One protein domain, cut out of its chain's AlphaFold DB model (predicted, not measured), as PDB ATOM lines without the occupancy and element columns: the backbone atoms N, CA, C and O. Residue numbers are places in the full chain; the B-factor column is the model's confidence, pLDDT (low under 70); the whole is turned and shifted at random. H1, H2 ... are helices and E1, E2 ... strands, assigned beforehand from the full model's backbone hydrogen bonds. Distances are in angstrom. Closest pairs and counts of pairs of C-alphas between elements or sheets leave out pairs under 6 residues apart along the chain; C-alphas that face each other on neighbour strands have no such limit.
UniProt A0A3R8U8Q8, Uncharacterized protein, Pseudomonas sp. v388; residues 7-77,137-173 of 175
ATOM      1  N   ASN A   7       3.526  14.288  24.901       86.81
ATOM      2  CA  ASN A   7       3.484  15.616  24.291       86.81
ATOM      3  C   ASN A   7       4.276  15.687  22.982       86.81
ATOM      4  O   ASN A   7       3.832  16.338  22.042       86.81
ATOM      5  N   PHE A   8       5.412  14.997  22.905       85.94
ATOM      6  CA  PHE A   8       6.208  14.939  21.687       85.94
ATOM      7  C   PHE A   8       5.495  14.141  20.586       85.94
ATOM      8  O   PHE A   8       5.356  14.641  19.472       85.94
ATOM      9  N   THR A   9       4.948  12.961  20.900       86.75
ATOM     10  CA  THR A   9       4.148  12.185  19.931       86.75
ATOM     11  C   THR A   9       2.973  13.012  19.404       86.75
ATOM     12  O   THR A   9       2.753  13.077  18.199       86.75
ATOM     13  N   LEU A  10       2.261  13.720  20.287       90.19
ATOM     14  CA  LEU A  10       1.165  14.602  19.884       90.19
ATOM     15  C   LEU A  10       1.632  15.773  19.014       90.19
ATOM     16  O   LEU A  10       0.895  16.160  18.114       90.19
ATOM     17  N   SER A  11       2.820  16.333  19.253       90.50
ATOM     18  CA  SER A  11       3.360  17.396  18.396       90.50
ATOM     19  C   SER A  11       3.612  16.905  16.970       90.50
ATOM     20  O   SER A  11       3.139  17.541  16.037       90.50
ATOM     21  N   ILE A  12       4.209  15.716  16.804       89.25
ATOM     22  CA  ILE A  12       4.400  15.100  15.482       89.25
ATOM     23  C   ILE A  12       3.058  14.900  14.782       89.25
ATOM     24  O   ILE A  12       2.927  15.198  13.599       89.25
ATOM     25  N   LEU A  13       2.062  14.368  15.498       91.88
ATOM     26  CA  LEU A  13       0.753  14.101  14.910       91.88
ATOM     27  C   LEU A  13       0.027  15.391  14.518       91.88
ATOM     28  O   LEU A  13      -0.626  15.399  13.485       91.88
ATOM     29  N   ARG A  14       0.147  16.472  15.300       94.12
ATOM     30  CA  ARG A  14      -0.496  17.767  15.007       94.12
ATOM     31  C   ARG A  14      -0.007  18.411  13.715       94.12
ATOM     32  O   ARG A  14      -0.776  19.131  13.091       94.12
ATOM     33  N   ASP A  15       1.223  18.118  13.309       93.62
ATOM     34  CA  ASP A  15       1.791  18.618  12.056       93.62
ATOM     35  C   ASP A  15       1.296  17.828  10.828       93.62
ATOM     36  O   ASP A  15       1.606  18.182   9.688       93.62
ATOM     37  N   LYS A  16       0.521  16.752  11.028       94.31
ATOM     38  CA  LYS A  16      -0.008  15.922   9.942       94.31
ATOM     39  C   LYS A  16      -1.312  16.488   9.367       94.31
ATOM     40  O   LYS A  16      -2.204  16.863  10.129       94.31
ATOM     41  N   PRO A  17      -1.502  16.449   8.032       93.06
ATOM     42  CA  PRO A  17      -2.703  16.986   7.382       93.06
ATOM     43  C   PRO A  17      -3.987  16.235   7.768       93.06
ATOM     44  O   PRO A  17      -5.085  16.773   7.662       93.06
ATOM     45  N   TYR A  18      -3.848  15.003   8.255       93.62
ATOM     46  CA  TYR A  18      -4.936  14.136   8.688       93.62
ATOM     47  C   TYR A  18      -5.181  14.148  10.203       93.62
ATOM     48  O   TYR A  18      -5.980  13.350  10.685       93.62
ATOM     49  N   PHE A  19      -4.523  15.022  10.978       94.75
ATOM     50  CA  PHE A  19      -4.617  15.014  12.444       94.75
ATOM     51  C   PHE A  19      -6.059  15.062  12.966       94.75
ATOM     52  O   PHE A  19      -6.436  14.275  13.829       94.75
ATOM     53  N   ASN A  20      -6.886  15.943  12.394       94.19
ATOM     54  CA  ASN A  20      -8.296  16.101  12.778       94.19
ATOM     55  C   ASN A  20      -9.185  14.934  12.315       94.19
ATOM     56  O   ASN A  20     -10.364  14.890  12.645       94.19
ATOM     57  N   ARG A  21      -8.623  14.007  11.534       94.75
ATOM     58  CA  ARG A  21      -9.249  12.760  11.096       94.75
ATOM     59  C   ARG A  21      -8.629  11.548  11.797       94.75
ATOM     60  O   ARG A  21      -8.755  10.433  11.300       94.75
ATOM     61  N   LEU A  22      -7.964  11.740  12.938       94.56
ATOM     62  CA  LEU A  22      -7.582  10.664  13.849       94.56
ATOM     63  C   LEU A  22      -8.612  10.581  14.974       94.56
ATOM     64  O   LEU A  22      -8.821  11.560  15.687       94.56
ATOM     65  N   SER A  23      -9.212   9.411  15.182       94.88
ATOM     66  CA  SER A  23     -10.100   9.211  16.323       94.88
ATOM     67  C   SER A  23      -9.327   9.402  17.631       94.88
ATOM     68  O   SER A  23      -8.132   9.091  17.741       94.88
ATOM     69  N   LYS A  24     -10.027   9.845  18.678       93.12
ATOM     70  CA  LYS A  24      -9.438   9.946  20.024       93.12
ATOM     71  C   LYS A  24      -8.863   8.608  20.493       93.12
ATOM     72  O   LYS A  24      -7.817   8.583  21.132       93.12
ATOM     73  N   PHE A  25      -9.527   7.506  20.147       92.12
ATOM     74  CA  PHE A  25      -9.082   6.160  20.497       92.12
ATOM     75  C   PHE A  25      -7.742   5.817  19.838       92.12
ATOM     76  O   PHE A  25      -6.821   5.365  20.519       92.12
ATOM     77  N   LEU A  26      -7.589   6.113  18.545       92.62
ATOM     78  CA  LEU A  26      -6.339   5.900  17.825       92.62
ATOM     79  C   LEU A  26      -5.198   6.738  18.409       92.62
ATOM     80  O   LEU A  26      -4.090   6.232  18.568       92.62
ATOM     81  N   ILE A  27      -5.457   7.996  18.773       92.00
ATOM     82  CA  ILE A  27      -4.443   8.862  19.392       92.00
ATOM     83  C   ILE A  27      -3.877   8.219  20.667       92.00
ATOM     84  O   ILE A  27      -2.657   8.198  20.847       92.00
ATOM     85  N   GLU A  28      -4.728   7.645  21.522       89.62
ATOM     86  CA  GLU A  28      -4.271   6.952  22.733       89.62
ATOM     87  C   GLU A  28      -3.395   5.733  22.416       89.62
ATOM     88  O   GLU A  28      -2.365   5.528  23.061       89.62
ATOM     89  N   GLN A  29      -3.753   4.957  21.389       87.38
ATOM     90  CA  GLN A  29      -2.952   3.810  20.952       87.38
ATOM     91  C   GLN A  29      -1.586   4.248  20.409       87.38
ATOM     92  O   GLN A  29      -0.559   3.661  20.752       87.38
ATOM     93  N   VAL A  30      -1.559   5.314  19.604       87.00
ATOM     94  CA  VAL A  30      -0.341   5.827  18.961       87.00
ATOM     95  C   VAL A  30       0.647   6.393  19.982       87.00
ATOM     96  O   VAL A  30       1.854   6.195  19.849       87.00
ATOM     97  N   VAL A  31       0.162   7.042  21.044       85.00
ATOM     98  CA  VAL A  31       1.014   7.539  22.140       85.00
ATOM     99  C   VAL A  31       1.768   6.403  22.848       85.00
ATOM    100  O   VAL A  31       2.870   6.626  23.351       85.00
ATOM    101  N   GLY A  32       1.213   5.188  22.866       77.56
ATOM    102  CA  GLY A  32       1.846   4.006  23.455       77.56
ATOM    103  C   GLY A  32       2.914   3.335  22.583       77.56
ATOM    104  O   GLY A  32       3.603   2.431  23.061       77.56
ATOM    105  N   LEU A  33       3.074   3.749  21.322       78.69
ATOM    106  CA  LEU A  33       3.963   3.085  20.370       78.69
ATOM    107  C   LEU A  33       5.457   3.307  20.667       78.69
ATOM    108  O   LEU A  33       5.894   4.344  21.180       78.69
ATOM    109  N   SER A  34       6.270   2.316  20.285       74.12
ATOM    110  CA  SER A  34       7.728   2.465  20.194       74.12
ATOM    111  C   SER A  34       8.120   3.412  19.054       74.12
ATOM    112  O   SER A  34       7.296   3.737  18.198       74.12
ATOM    113  N   CYS A  35       9.386   3.841  19.007       68.19
ATOM    114  CA  CYS A  35       9.854   4.809  18.005       68.19
ATOM    115  C   CYS A  35       9.671   4.324  16.585       68.19
ATOM    116  O   CYS A  35       9.082   5.013  15.755       68.19
ATOM    117  N   ASN A  36      10.120   3.099  16.350       70.12
ATOM    118  CA  ASN A  36      10.033   2.475  15.045       70.12
ATOM    119  C   ASN A  36       8.560   2.298  14.661       70.12
ATOM    120  O   ASN A  36       8.167   2.681  13.568       70.12
ATOM    121  N   SER A  37       7.713   1.870  15.606       76.56
ATOM    122  CA  SER A  37       6.273   1.719  15.363       76.56
ATOM    123  C   SER A  37       5.582   3.042  15.019       76.56
ATOM    124  O   SER A  37       4.743   3.065  14.126       76.56
ATOM    125  N   LEU A  38       5.925   4.144  15.697       81.00
ATOM    126  CA  LEU A  38       5.378   5.474  15.409       81.00
ATOM    127  C   LEU A  38       5.842   5.991  14.037       81.00
ATOM    128  O   LEU A  38       5.047   6.547  13.276       81.00
ATOM    129  N   ALA A  39       7.118   5.791  13.703       79.56
ATOM    130  CA  ALA A  39       7.669   6.154  12.401       79.56
ATOM    131  C   ALA A  39       7.015   5.350  11.266       79.56
ATOM    132  O   ALA A  39       6.663   5.911  10.230       79.56
ATOM    133  N   TYR A  40       6.793   4.050  11.467       77.19
ATOM    134  CA  TYR A  40       6.100   3.222  10.487       77.19
ATOM    135  C   TYR A  40       4.626   3.596  10.356       77.19
ATOM    136  O   TYR A  40       4.137   3.734   9.239       77.19
ATOM    137  N   PHE A  41       3.937   3.823  11.477       84.19
ATOM    138  CA  PHE A  41       2.551   4.288  11.495       84.19
ATOM    139  C   PHE A  41       2.388   5.577  10.682       84.19
ATOM    140  O   PHE A  41       1.557   5.642   9.780       84.19
ATOM    141  N   THR A  42       3.214   6.590  10.959       86.81
ATOM    142  CA  THR A  42       3.140   7.882  10.259       86.81
ATOM    143  C   THR A  42       3.446   7.748   8.770       86.81
ATOM    144  O   THR A  42       2.663   8.235   7.964       86.81
ATOM    145  N   ARG A  43       4.497   7.008   8.388       82.38
ATOM    146  CA  ARG A  43       4.814   6.733   6.973       82.38
ATOM    147  C   ARG A  43       3.681   6.029   6.233       82.38
ATOM    148  O   ARG A  43       3.442   6.323   5.067       82.38
ATOM    149  N   ALA A  44       3.009   5.090   6.891       79.94
ATOM    150  CA  ALA A  44       1.928   4.336   6.277       79.94
ATOM    151  C   ALA A  44       0.699   5.219   6.007       79.94
ATOM    152  O   ALA A  44       0.079   5.085   4.954       79.94
ATOM    153  N   LEU A  45       0.383   6.148   6.919       87.75
ATOM    154  CA  LEU A  45      -0.687   7.123   6.704       87.75
ATOM    155  C   LEU A  45      -0.310   8.178   5.663       87.75
ATOM    156  O   LEU A  45      -1.116   8.453   4.782       87.75
ATOM    157  N   ASP A  46       0.918   8.703   5.699       85.88
ATOM    158  CA  ASP A  46       1.411   9.641   4.682       85.88
ATOM    159  C   ASP A  46       1.303   9.028   3.271       85.88
ATOM    160  O   ASP A  46       0.752   9.637   2.358       85.88
ATOM    161  N   ALA A  47       1.744   7.777   3.100       78.12
ATOM    162  CA  ALA A  47       1.674   7.068   1.821       78.12
ATOM    163  C   ALA A  47       0.230   6.848   1.332       78.12
ATOM    164  O   ALA A  47      -0.045   6.925   0.132       78.12
ATOM    165  N   LEU A  48      -0.696   6.571   2.255       82.75
ATOM    166  CA  LEU A  48      -2.114   6.420   1.940       82.75
ATOM    167  C   LEU A  48      -2.743   7.759   1.514       82.75
ATOM    168  O   LEU A  48      -3.455   7.798   0.513       82.75
ATOM    169  N   GLU A  49      -2.436   8.853   2.213       86.75
ATOM    170  CA  GLU A  49      -2.891  10.213   1.875       86.75
ATOM    171  C   GLU A  49      -2.337  10.705   0.533       86.75
ATOM    172  O   GLU A  49      -3.024  11.402  -0.211       86.75
ATOM    173  N   GLU A  50      -1.123  10.292   0.171       83.69
ATOM    174  CA  GLU A  50      -0.508  10.584  -1.128       83.69
ATOM    175  C   GLU A  50      -1.052   9.716  -2.282       83.69
ATOM    176  O   GLU A  50      -0.596   9.841  -3.423       83.69
ATOM    177  N   GLY A  51      -2.003   8.812  -2.015       76.44
ATOM    178  CA  GLY A  51      -2.556   7.893  -3.015       76.44
ATOM    179  C   GLY A  51      -1.554   6.839  -3.499       76.44
ATOM    180  O   GLY A  51      -1.739   6.242  -4.560       76.44
ATOM    181  N   LYS A  52      -0.486   6.603  -2.732       69.12
ATOM    182  CA  LYS A  52       0.562   5.614  -3.011       69.12
ATOM    183  C   LYS A  52       0.696   4.641  -1.838       69.12
ATOM    184  O   LYS A  52       1.792   4.527  -1.285       69.12
ATOM    185  N   PRO A  53      -0.377   3.934  -1.432       63.25
ATOM    186  CA  PRO A  53      -0.264   2.975  -0.348       63.25
ATOM    187  C   PRO A  53       0.784   1.927  -0.736       63.25
ATOM    188  O   PRO A  53       0.623   1.166  -1.687       63.25
ATOM    189  N   THR A  54       1.894   1.898  -0.001       51.22
ATOM    190  CA  THR A  54       2.970   0.907  -0.169       51.22
ATOM    191  C   THR A  54       2.598  -0.448   0.440       51.22
ATOM    192  O   THR A  54       3.399  -1.381   0.482       51.22
ATOM    193  N   THR A  55       1.367  -0.565   0.929       52.88
ATOM    194  CA  THR A  55       0.860  -1.607   1.809       52.88
ATOM    195  C   THR A  55      -0.374  -2.230   1.159       52.88
ATOM    196  O   THR A  55      -1.231  -1.540   0.611       52.88
ATOM    197  N   ARG A  56      -0.423  -3.565   1.141       48.50
ATOM    198  CA  ARG A  56      -1.513  -4.330   0.514       48.50
ATOM    199  C   ARG A  56      -2.802  -4.222   1.326       48.50
ATOM    200  O   ARG A  56      -2.744  -4.019   2.537       48.50
ATOM    201  N   PHE A  57      -3.946  -4.400   0.673       51.34
ATOM    202  CA  PHE A  57      -5.243  -4.398   1.343       51.34
ATOM    203  C   PHE A  57      -5.525  -5.782   1.955       51.34
ATOM    204  O   PHE A  57      -5.088  -6.794   1.412       51.34
ATOM    205  N   PRO A  58      -6.304  -5.887   3.046       45.50
ATOM    206  CA  PRO A  58      -6.633  -7.176   3.669       45.50
ATOM    207  C   PRO A  58      -7.322  -8.165   2.728       45.50
ATOM    208  O   PRO A  58      -7.126  -9.367   2.863       45.50
ATOM    209  N   GLY A  59      -8.091  -7.662   1.754       44.19
ATOM    210  CA  GLY A  59      -8.743  -8.474   0.722       44.19
ATOM    211  C   GLY A  59      -7.772  -9.181  -0.229       44.19
ATOM    212  O   GLY A  59      -8.163 -10.157  -0.863       44.19
ATOM    213  N   ASP A  60      -6.509  -8.749  -0.270       48.12
ATOM    214  CA  ASP A  60      -5.439  -9.420  -1.012       48.12
ATOM    215  C   ASP A  60      -4.926 -10.678  -0.277       48.12
ATOM    216  O   ASP A  60      -4.126 -11.436  -0.826       48.12
ATOM    217  N   PHE A  61      -5.383 -10.926   0.960       52.66
ATOM    218  CA  PHE A  61      -5.002 -12.073   1.782       52.66
ATOM    219  C   PHE A  61      -6.217 -12.971   2.049       52.66
ATOM    220  O   PHE A  61      -7.134 -12.608   2.781       52.66
ATOM    221  N   GLY A  62      -6.202 -14.192   1.507       41.41
ATOM    222  CA  GLY A  62      -7.353 -15.110   1.483       41.41
ATOM    223  C   GLY A  62      -7.915 -15.597   2.835       41.41
ATOM    224  O   GLY A  62      -8.842 -16.401   2.828       41.41
ATOM    225  N   GLN A  63      -7.378 -15.147   3.977       46.66
ATOM    226  CA  GLN A  63      -7.805 -15.549   5.330       46.66
ATOM    227  C   GLN A  63      -7.971 -14.388   6.329       46.66
ATOM    228  O   GLN A  63      -8.327 -14.633   7.480       46.66
ATOM    229  N   ALA A  64      -7.717 -13.134   5.939       53.19
ATOM    230  CA  ALA A  64      -7.912 -11.998   6.841       53.19
ATOM    231  C   ALA A  64      -9.396 -11.595   6.889       53.19
ATOM    232  O   ALA A  64     -10.072 -11.579   5.856       53.19
ATOM    233  N   GLY A  65      -9.904 -11.267   8.083       51.47
ATOM    234  CA  GLY A  65     -11.225 -10.662   8.244       51.47
ATOM    235  C   GLY A  65     -11.356  -9.415   7.371       51.47
ATOM    236  O   GLY A  65     -10.642  -8.428   7.551       51.47
ATOM    237  N   LEU A  66     -12.250  -9.466   6.385       58.72
ATOM    238  CA  LEU A  66     -12.703  -8.285   5.666       58.72
ATOM    239  C   LEU A  66     -13.734  -7.617   6.578       58.72
ATOM    240  O   LEU A  66     -14.921  -7.926   6.469       58.72
ATOM    241  N   LEU A  67     -13.283  -6.730   7.478       69.69
ATOM    242  CA  LEU A  67     -14.159  -5.806   8.209       69.69
ATOM    243  C   LEU A  67     -14.916  -4.952   7.180       69.69
ATOM    244  O   LEU A  67     -14.485  -3.871   6.787       69.69
ATOM    245  N   ALA A  68     -16.027  -5.483   6.674       69.56
ATOM    246  CA  ALA A  68     -16.729  -4.912   5.539       69.56
ATOM    247  C   ALA A  68     -17.228  -3.500   5.876       69.56
ATOM    248  O   ALA A  68     -17.908  -3.291   6.890       69.56
ATOM    249  N   GLY A  69     -16.883  -2.548   5.005       72.62
ATOM    250  CA  GLY A  69     -17.115  -1.115   5.207       72.62
ATOM    251  C   GLY A  69     -15.908  -0.348   5.760       72.62
ATOM    252  O   GLY A  69     -15.946   0.879   5.764       72.62
ATOM    253  N   TYR A  70     -14.834  -1.039   6.157       81.88
ATOM    254  CA  TYR A  70     -13.600  -0.434   6.653       81.88
ATOM    255  C   TYR A  70     -12.424  -0.687   5.700       81.88
ATOM    256  O   TYR A  70     -12.253  -1.778   5.149       81.88
ATOM    257  N   GLY A  71     -11.616   0.349   5.498       78.94
ATOM    258  CA  GLY A  71     -10.315   0.281   4.851       78.94
ATOM    259  C   GLY A  71      -9.217   0.003   5.874       78.94
ATOM    260  O   GLY A  71      -9.388   0.229   7.071       78.94
ATOM    261  N   HIS A  72      -8.085  -0.521   5.406       79.19
ATOM    262  CA  HIS A  72      -6.991  -0.895   6.293       79.19
ATOM    263  C   HIS A  72      -5.633  -0.659   5.650       79.19
ATOM    264  O   HIS A  72      -5.482  -0.823   4.439       79.19
ATOM    265  N   VAL A  73      -4.649  -0.315   6.474       77.25
ATOM    266  CA  VAL A  73      -3.255  -0.148   6.065       77.25
ATOM    267  C   VAL A  73      -2.323  -0.802   7.078       77.25
ATOM    268  O   VAL A  73      -2.411  -0.551   8.275       77.25
ATOM    269  N   HIS A  74      -1.409  -1.646   6.607       74.88
ATOM    270  CA  HIS A  74      -0.406  -2.286   7.459       74.88
ATOM    271  C   HIS A  74       0.775  -1.353   7.714       74.88
ATOM    272  O   HIS A  74       1.212  -0.665   6.800       74.88
ATOM    273  N   PHE A  75       1.365  -1.397   8.909       71.50
ATOM    274  CA  PHE A  75       2.602  -0.648   9.182       71.50
ATOM    275  C   PHE A  75       3.697  -1.470   9.881       71.50
ATOM    276  O   PHE A  75       4.753  -0.935  10.184       71.50
ATOM    277  N   LYS A  76       3.492  -2.778  10.098       67.94
ATOM    278  CA  LYS A  76       4.490  -3.683  10.718       67.94
ATOM    279  C   LYS A  76       4.695  -5.013   9.983       67.94
ATOM    280  O   LYS A  76       5.134  -6.000  10.564       67.94
ATOM    281  N   ARG A  77       4.354  -5.079   8.693       63.00
ATOM    282  CA  ARG A  77       4.400  -6.331   7.907       63.00
ATOM    283  C   ARG A  77       5.786  -6.982   7.908       63.00
ATOM    284  O   ARG A  77       5.925  -8.200   8.006       63.00
ATOM    285  N   TRP A 137      -2.559  -3.347  11.798       80.06
ATOM    286  CA  TRP A 137      -3.210  -2.525  10.776       80.06
ATOM    287  C   TRP A 137      -3.793  -1.262  11.407       80.06
ATOM    288  O   TRP A 137      -4.273  -1.277  12.540       80.06
ATOM    289  N   VAL A 138      -3.752  -0.155  10.674       86.25
ATOM    290  CA  VAL A 138      -4.600   1.002  10.957       86.25
ATOM    291  C   VAL A 138      -5.904   0.792  10.210       86.25
ATOM    292  O   VAL A 138      -5.906   0.611   8.993       86.25
ATOM    293  N   ILE A 139      -7.001   0.808  10.952       88.12
ATOM    294  CA  ILE A 139      -8.361   0.696  10.448       88.12
ATOM    295  C   ILE A 139      -8.863   2.109  10.163       88.12
ATOM    296  O   ILE A 139      -8.759   2.990  11.021       88.12
ATOM    297  N   TYR A 140      -9.412   2.326   8.977       89.88
ATOM    298  CA  TYR A 140      -9.996   3.595   8.567       89.88
ATOM    299  C   TYR A 140     -11.333   3.392   7.857       89.88
ATOM    300  O   TYR A 140     -11.694   2.282   7.469       89.88
ATOM    301  N   ARG A 141     -12.084   4.472   7.662       89.69
ATOM    302  CA  ARG A 141     -13.243   4.506   6.762       89.69
ATOM    303  C   ARG A 141     -13.169   5.728   5.854       89.69
ATOM    304  O   ARG A 141     -12.419   6.663   6.125       89.69
ATOM    305  N   ASN A 142     -13.937   5.713   4.771       87.12
ATOM    306  CA  ASN A 142     -14.065   6.880   3.903       87.12
ATOM    307  C   ASN A 142     -15.037   7.876   4.547       87.12
ATOM    308  O   ASN A 142     -16.192   7.522   4.778       87.12
ATOM    309  N   GLY A 143     -14.563   9.085   4.838       85.62
ATOM    310  CA  GLY A 143     -15.380  10.222   5.257       85.62
ATOM    311  C   GLY A 143     -15.443  11.302   4.176       85.62
ATOM    312  O   GLY A 143     -14.728  11.248   3.171       85.62
ATOM    313  N   ASP A 144     -16.267  12.324   4.401       84.88
ATOM    314  CA  ASP A 144     -16.519  13.400   3.425       84.88
ATOM    315  C   ASP A 144     -15.269  14.241   3.106       84.88
ATOM    316  O   ASP A 144     -15.173  14.867   2.052       84.88
ATOM    317  N   SER A 145     -14.297  14.258   4.023       85.88
ATOM    318  CA  SER A 145     -13.060  15.046   3.930       85.88
ATOM    319  C   SER A 145     -11.797  14.196   3.742       85.88
ATOM    320  O   SER A 145     -10.686  14.702   3.925       85.88
ATOM    321  N   GLY A 146     -11.951  12.914   3.396       88.81
ATOM    322  CA  GLY A 146     -10.857  11.956   3.214       88.81
ATOM    323  C   GLY A 146     -10.957  10.757   4.156       88.81
ATOM    324  O   GLY A 146     -12.034  10.418   4.644       88.81
ATOM    325  N   PHE A 147      -9.831  10.092   4.409       91.31
ATOM    326  CA  PHE A 147      -9.796   8.928   5.291       91.31
ATOM    327  C   PHE A 147      -9.940   9.336   6.762       91.31
ATOM    328  O   PHE A 147      -9.223  10.210   7.252       91.31
ATOM    329  N   GLU A 148     -10.859   8.676   7.461       93.56
ATOM    330  CA  GLU A 148     -11.056   8.771   8.906       93.56
ATOM    331  C   GLU A 148     -10.382   7.578   9.581       93.56
ATOM    332  O   GLU A 148     -10.814   6.439   9.403       93.56
ATOM    333  N   TYR A 149      -9.319   7.828  10.343       93.56
ATOM    334  CA  TYR A 149      -8.491   6.801  10.969       93.56
ATOM    335  C   TYR A 149      -8.989   6.480  12.375       93.56
ATOM    336  O   TYR A 149      -9.049   7.349  13.245       93.56
ATOM    337  N   LEU A 150      -9.331   5.218  12.613       93.62
ATOM    338  CA  LEU A 150     -10.162   4.820  13.744       93.62
ATOM    339  C   LEU A 150      -9.389   4.107  14.842       93.62
ATOM    340  O   LEU A 150      -9.553   4.448  16.011       93.62
ATOM    341  N   ALA A 151      -8.569   3.122  14.494       91.12
ATOM    342  CA  ALA A 151      -7.878   2.302  15.479       91.12
ATOM    343  C   ALA A 151      -6.672   1.593  14.868       91.12
ATOM    344  O   ALA A 151      -6.622   1.357  13.663       91.12
ATOM    345  N   ILE A 152      -5.731   1.210  15.722       87.62
ATOM    346  CA  ILE A 152      -4.758   0.160  15.447       87.62
ATOM    347  C   ILE A 152      -5.287  -1.141  16.048       87.62
ATOM    348  O   ILE A 152      -5.771  -1.147  17.181       87.62
ATOM    349  N   HIS A 153      -5.196  -2.249  15.327       81.69
ATOM    350  CA  HIS A 153      -5.540  -3.556  15.886       81.69
ATOM    351  C   HIS A 153      -4.662  -4.655  15.277       81.69
ATOM    352  O   HIS A 153      -4.026  -4.464  14.246       81.69
ATOM    353  N   GLU A 154      -4.622  -5.823  15.899       75.88
ATOM    354  CA  GLU A 154      -4.070  -7.012  15.248       75.88
ATOM    355  C   GLU A 154      -5.114  -7.614  14.289       75.88
ATOM    356  O   GLU A 154      -6.292  -7.241  14.304       75.88
ATOM    357  N   HIS A 155      -4.723  -8.556  13.435       70.56
ATOM    358  CA  HIS A 155      -5.715  -9.261  12.625       70.56
ATOM    359  C   HIS A 155      -6.619 -10.129  13.495       70.56
ATOM    360  O   HIS A 155      -6.159 -10.832  14.390       70.56
ATOM    361  N   THR A 156      -7.909 -10.106  13.177       69.69
ATOM    362  CA  THR A 156      -8.892 -11.041  13.723       69.69
ATOM    363  C   THR A 156      -9.280 -12.050  12.649       69.69
ATOM    364  O   THR A 156      -9.209 -11.769  11.446       69.69
ATOM    365  N   GLU A 157      -9.628 -13.258  13.082       70.56
ATOM    366  CA  GLU A 157     -10.145 -14.282  12.184       70.56
ATOM    367  C   GLU A 157     -11.538 -13.881  11.690       70.56
ATOM    368  O   GLU A 157     -12.368 -13.368  12.443       70.56
ATOM    369  N   ARG A 158     -11.805 -14.125  10.407       72.19
ATOM    370  CA  ARG A 158     -13.099 -13.805   9.808       72.19
ATOM    371  C   ARG A 158     -14.224 -14.589  10.489       72.19
ATOM    372  O   ARG A 158     -14.180 -15.811  10.577       72.19
ATOM    373  N   GLY A 159     -15.278 -13.887  10.878       75.12
ATOM    374  CA  GLY A 159     -16.453 -14.421  11.558       75.12
ATOM    375  C   GLY A 159     -16.282 -14.590  13.067       75.12
ATOM    376  O   GLY A 159     -17.247 -14.991  13.722       75.12
ATOM    377  N   SER A 160     -15.109 -14.283  13.632       80.56
ATOM    378  CA  SER A 160     -14.841 -14.499  15.054       80.56
ATOM    379  C   SER A 160     -15.608 -13.519  15.957       80.56
ATOM    380  O   SER A 160     -16.092 -12.465  15.526       80.56
ATOM    381  N   ALA A 161     -15.734 -13.859  17.242       83.56
ATOM    382  CA  ALA A 161     -16.367 -12.982  18.231       83.56
ATOM    383  C   ALA A 161     -15.561 -11.685  18.441       83.56
ATOM    384  O   ALA A 161     -16.130 -10.624  18.723       83.56
ATOM    385  N   GLU A 162     -14.242 -11.764  18.271       80.88
ATOM    386  CA  GLU A 162     -13.305 -10.646  18.297       80.88
ATOM    387  C   GLU A 162     -13.546  -9.706  17.114       80.88
ATOM    388  O   GLU A 162     -13.676  -8.505  17.340       80.88
ATOM    389  N   GLU A 163     -13.703 -10.220  15.887       82.94
ATOM    390  CA  GLU A 163     -14.026  -9.395  14.708       82.94
ATOM    391  C   GLU A 163     -15.347  -8.634  14.914       82.94
ATOM    392  O   GLU A 163     -15.430  -7.428  14.677       82.94
ATOM    393  N   GLN A 164     -16.383  -9.306  15.429       85.50
ATOM    394  CA  GLN A 164     -17.683  -8.681  15.700       85.50
ATOM    395  C   GLN A 164     -17.604  -7.612  16.800       85.50
ATOM    396  O   GLN A 164     -18.270  -6.577  16.726       85.50
ATOM    397  N   SER A 165     -16.802  -7.855  17.837       86.25
ATOM    398  CA  SER A 165     -16.608  -6.906  18.936       86.25
ATOM    399  C   SER A 165     -15.788  -5.697  18.499       86.25
ATOM    400  O   SER A 165     -16.157  -4.571  18.830       86.25
ATOM    401  N   LEU A 166     -14.751  -5.919  17.689       87.31
ATOM    402  CA  LEU A 166     -13.994  -4.863  17.032       87.31
ATOM    403  C   LEU A 166     -14.909  -4.019  16.143       87.31
ATOM    404  O   LEU A 166     -14.894  -2.800  16.252       87.31
ATOM    405  N   ARG A 167     -15.784  -4.637  15.341       87.88
ATOM    406  CA  ARG A 167     -16.744  -3.894  14.512       87.88
ATOM    407  C   ARG A 167     -17.659  -2.993  15.339       87.88
ATOM    408  O   ARG A 167     -17.791  -1.819  15.018       87.88
ATOM    409  N   ARG A 168     -18.231  -3.508  16.434       90.00
ATOM    410  CA  ARG A 168     -19.059  -2.704  17.353       90.00
ATOM    411  C   ARG A 168     -18.292  -1.533  17.962       90.00
ATOM    412  O   ARG A 168     -18.866  -0.460  18.115       90.00
ATOM    413  N   LEU A 169     -17.021  -1.738  18.316       91.25
ATOM    414  CA  LEU A 169     -16.158  -0.665  18.801       91.25
ATOM    415  C   LEU A 169     -15.981   0.406  17.720       91.25
ATOM    416  O   LEU A 169     -16.258   1.568  17.989       91.25
ATOM    417  N   LEU A 170     -15.571   0.013  16.511       90.69
ATOM    418  CA  LEU A 170     -15.330   0.926  15.390       90.69
ATOM    419  C   LEU A 170     -16.580   1.729  15.013       90.69
ATOM    420  O   LEU A 170     -16.485   2.940  14.828       90.69
ATOM    421  N   ASP A 171     -17.746   1.076  14.972       89.69
ATOM    422  CA  ASP A 171     -19.036   1.714  14.679       89.69
ATOM    423  C   ASP A 171     -19.389   2.794  15.731       89.69
ATOM    424  O   ASP A 171     -20.098   3.753  15.424       89.69
ATOM    425  N   ALA A 172     -18.882   2.663  16.963       90.38
ATOM    426  CA  ALA A 172     -19.107   3.601  18.064       90.38
ATOM    427  C   ALA A 172     -18.039   4.707  18.177       90.38
ATOM    428  O   ALA A 172     -18.223   5.650  18.954       90.38
ATOM    429  N   LEU A 173     -16.923   4.609  17.446       89.31
ATOM    430  CA  LEU A 173     -15.859   5.606  17.515       89.31
ATOM    431  C   LEU A 173     -16.289   6.918  16.850       89.31
ATOM    432  O   LEU A 173     -16.800   6.952  15.730       89.31
TER     433      LEU A 173
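This is residues 7 to 77 and 137 to 173 of the 175 residues of an uncharacterized protein of Pseudomonas sp. v388 (UniProt A0A3R8U8Q8). A small three-stranded sheet stands between helices: H3 packs over one face, H2 packs beside edge strand E3 on that same face, and H1 sits beyond them at one end of the longest axis. Toward the other end lie H4, which only grazes the sheet, and part of the long loop of residues 50 to 70. The printed part has 108 residues, with named elements in the order H1 H2 H3 E1 E2 E3 H4; the sheet's order is E1 E2 E3, antiparallel throughout, and the class is mixed, helices and strands. The whole is compact, with a radius of gyration of the C-alphas of 13.4 A and spans of 38 by 31 by 28 A.

H1 is residues 7 to 14, beginning at C-alpha 7 at (3.484, 15.616, 24.291). H2 is residues 24 to 31, and H3 is residues 35 to 49, 21.3 A long. E1 is residues 71 to 74; E2, residues 137 to 143, is 18.5 A long and begins at C-alpha 137 at (-3.210, -2.525, 10.776). E3 is residues 146 to 153, 20.7 A long. H4, residues 161 to 172, is 16.8 A long and ends at C-alpha 172 at (-19.107, 3.601, 18.064).

E2 and E3 form a hairpin, with N 139 and O 151 2.8 A apart, within hydrogen-bond range. E1 is the antiparallel neighbour of E2, with N 73 and O 138 at 3.0 A. H3 is on the sheet at a height of 9.8 A, making two layers, a helix on one face of a sheet; its closest C-alphas to E1 are those of Ala 44 and Val 73, 6.9 A apart. H2 is on the same face at a height of 6.4 A; its closest C-alphas to E3 are those of Leu 26 and Ala 151, 4.6 A apart. H1 and H2 only just touch, with 3 pairs of C-alphas within 8 A, the closest those of Thr 9 and Val 31 at 6.0 A, at a steep tilt of 56 degrees, opposite ways. H2 and H3 are close but not clearly touching: the closest C-alphas, Val 30 and Leu 38, are 6.7 A apart. H4 only grazes the sheet with residues 166 to 171, and is apart from H1, H2 and H3. In H1, H2, H3 and H4 every O i to N i+4 pair is within hydrogen-bond range.

The two C-alphas farthest apart, those of Asn 7 and Gly 62, are 39.8 A apart. Residues 78 to 136 are not printed, and C-alphas 77 and 137 are 9.0 A apart across this cut. The link from H3 to E1 is long, 21 residues. Mean pLDDT of the printed part is 79.8; it is under 70 at residues 35, 52 to 68, 76 to 77 and 156.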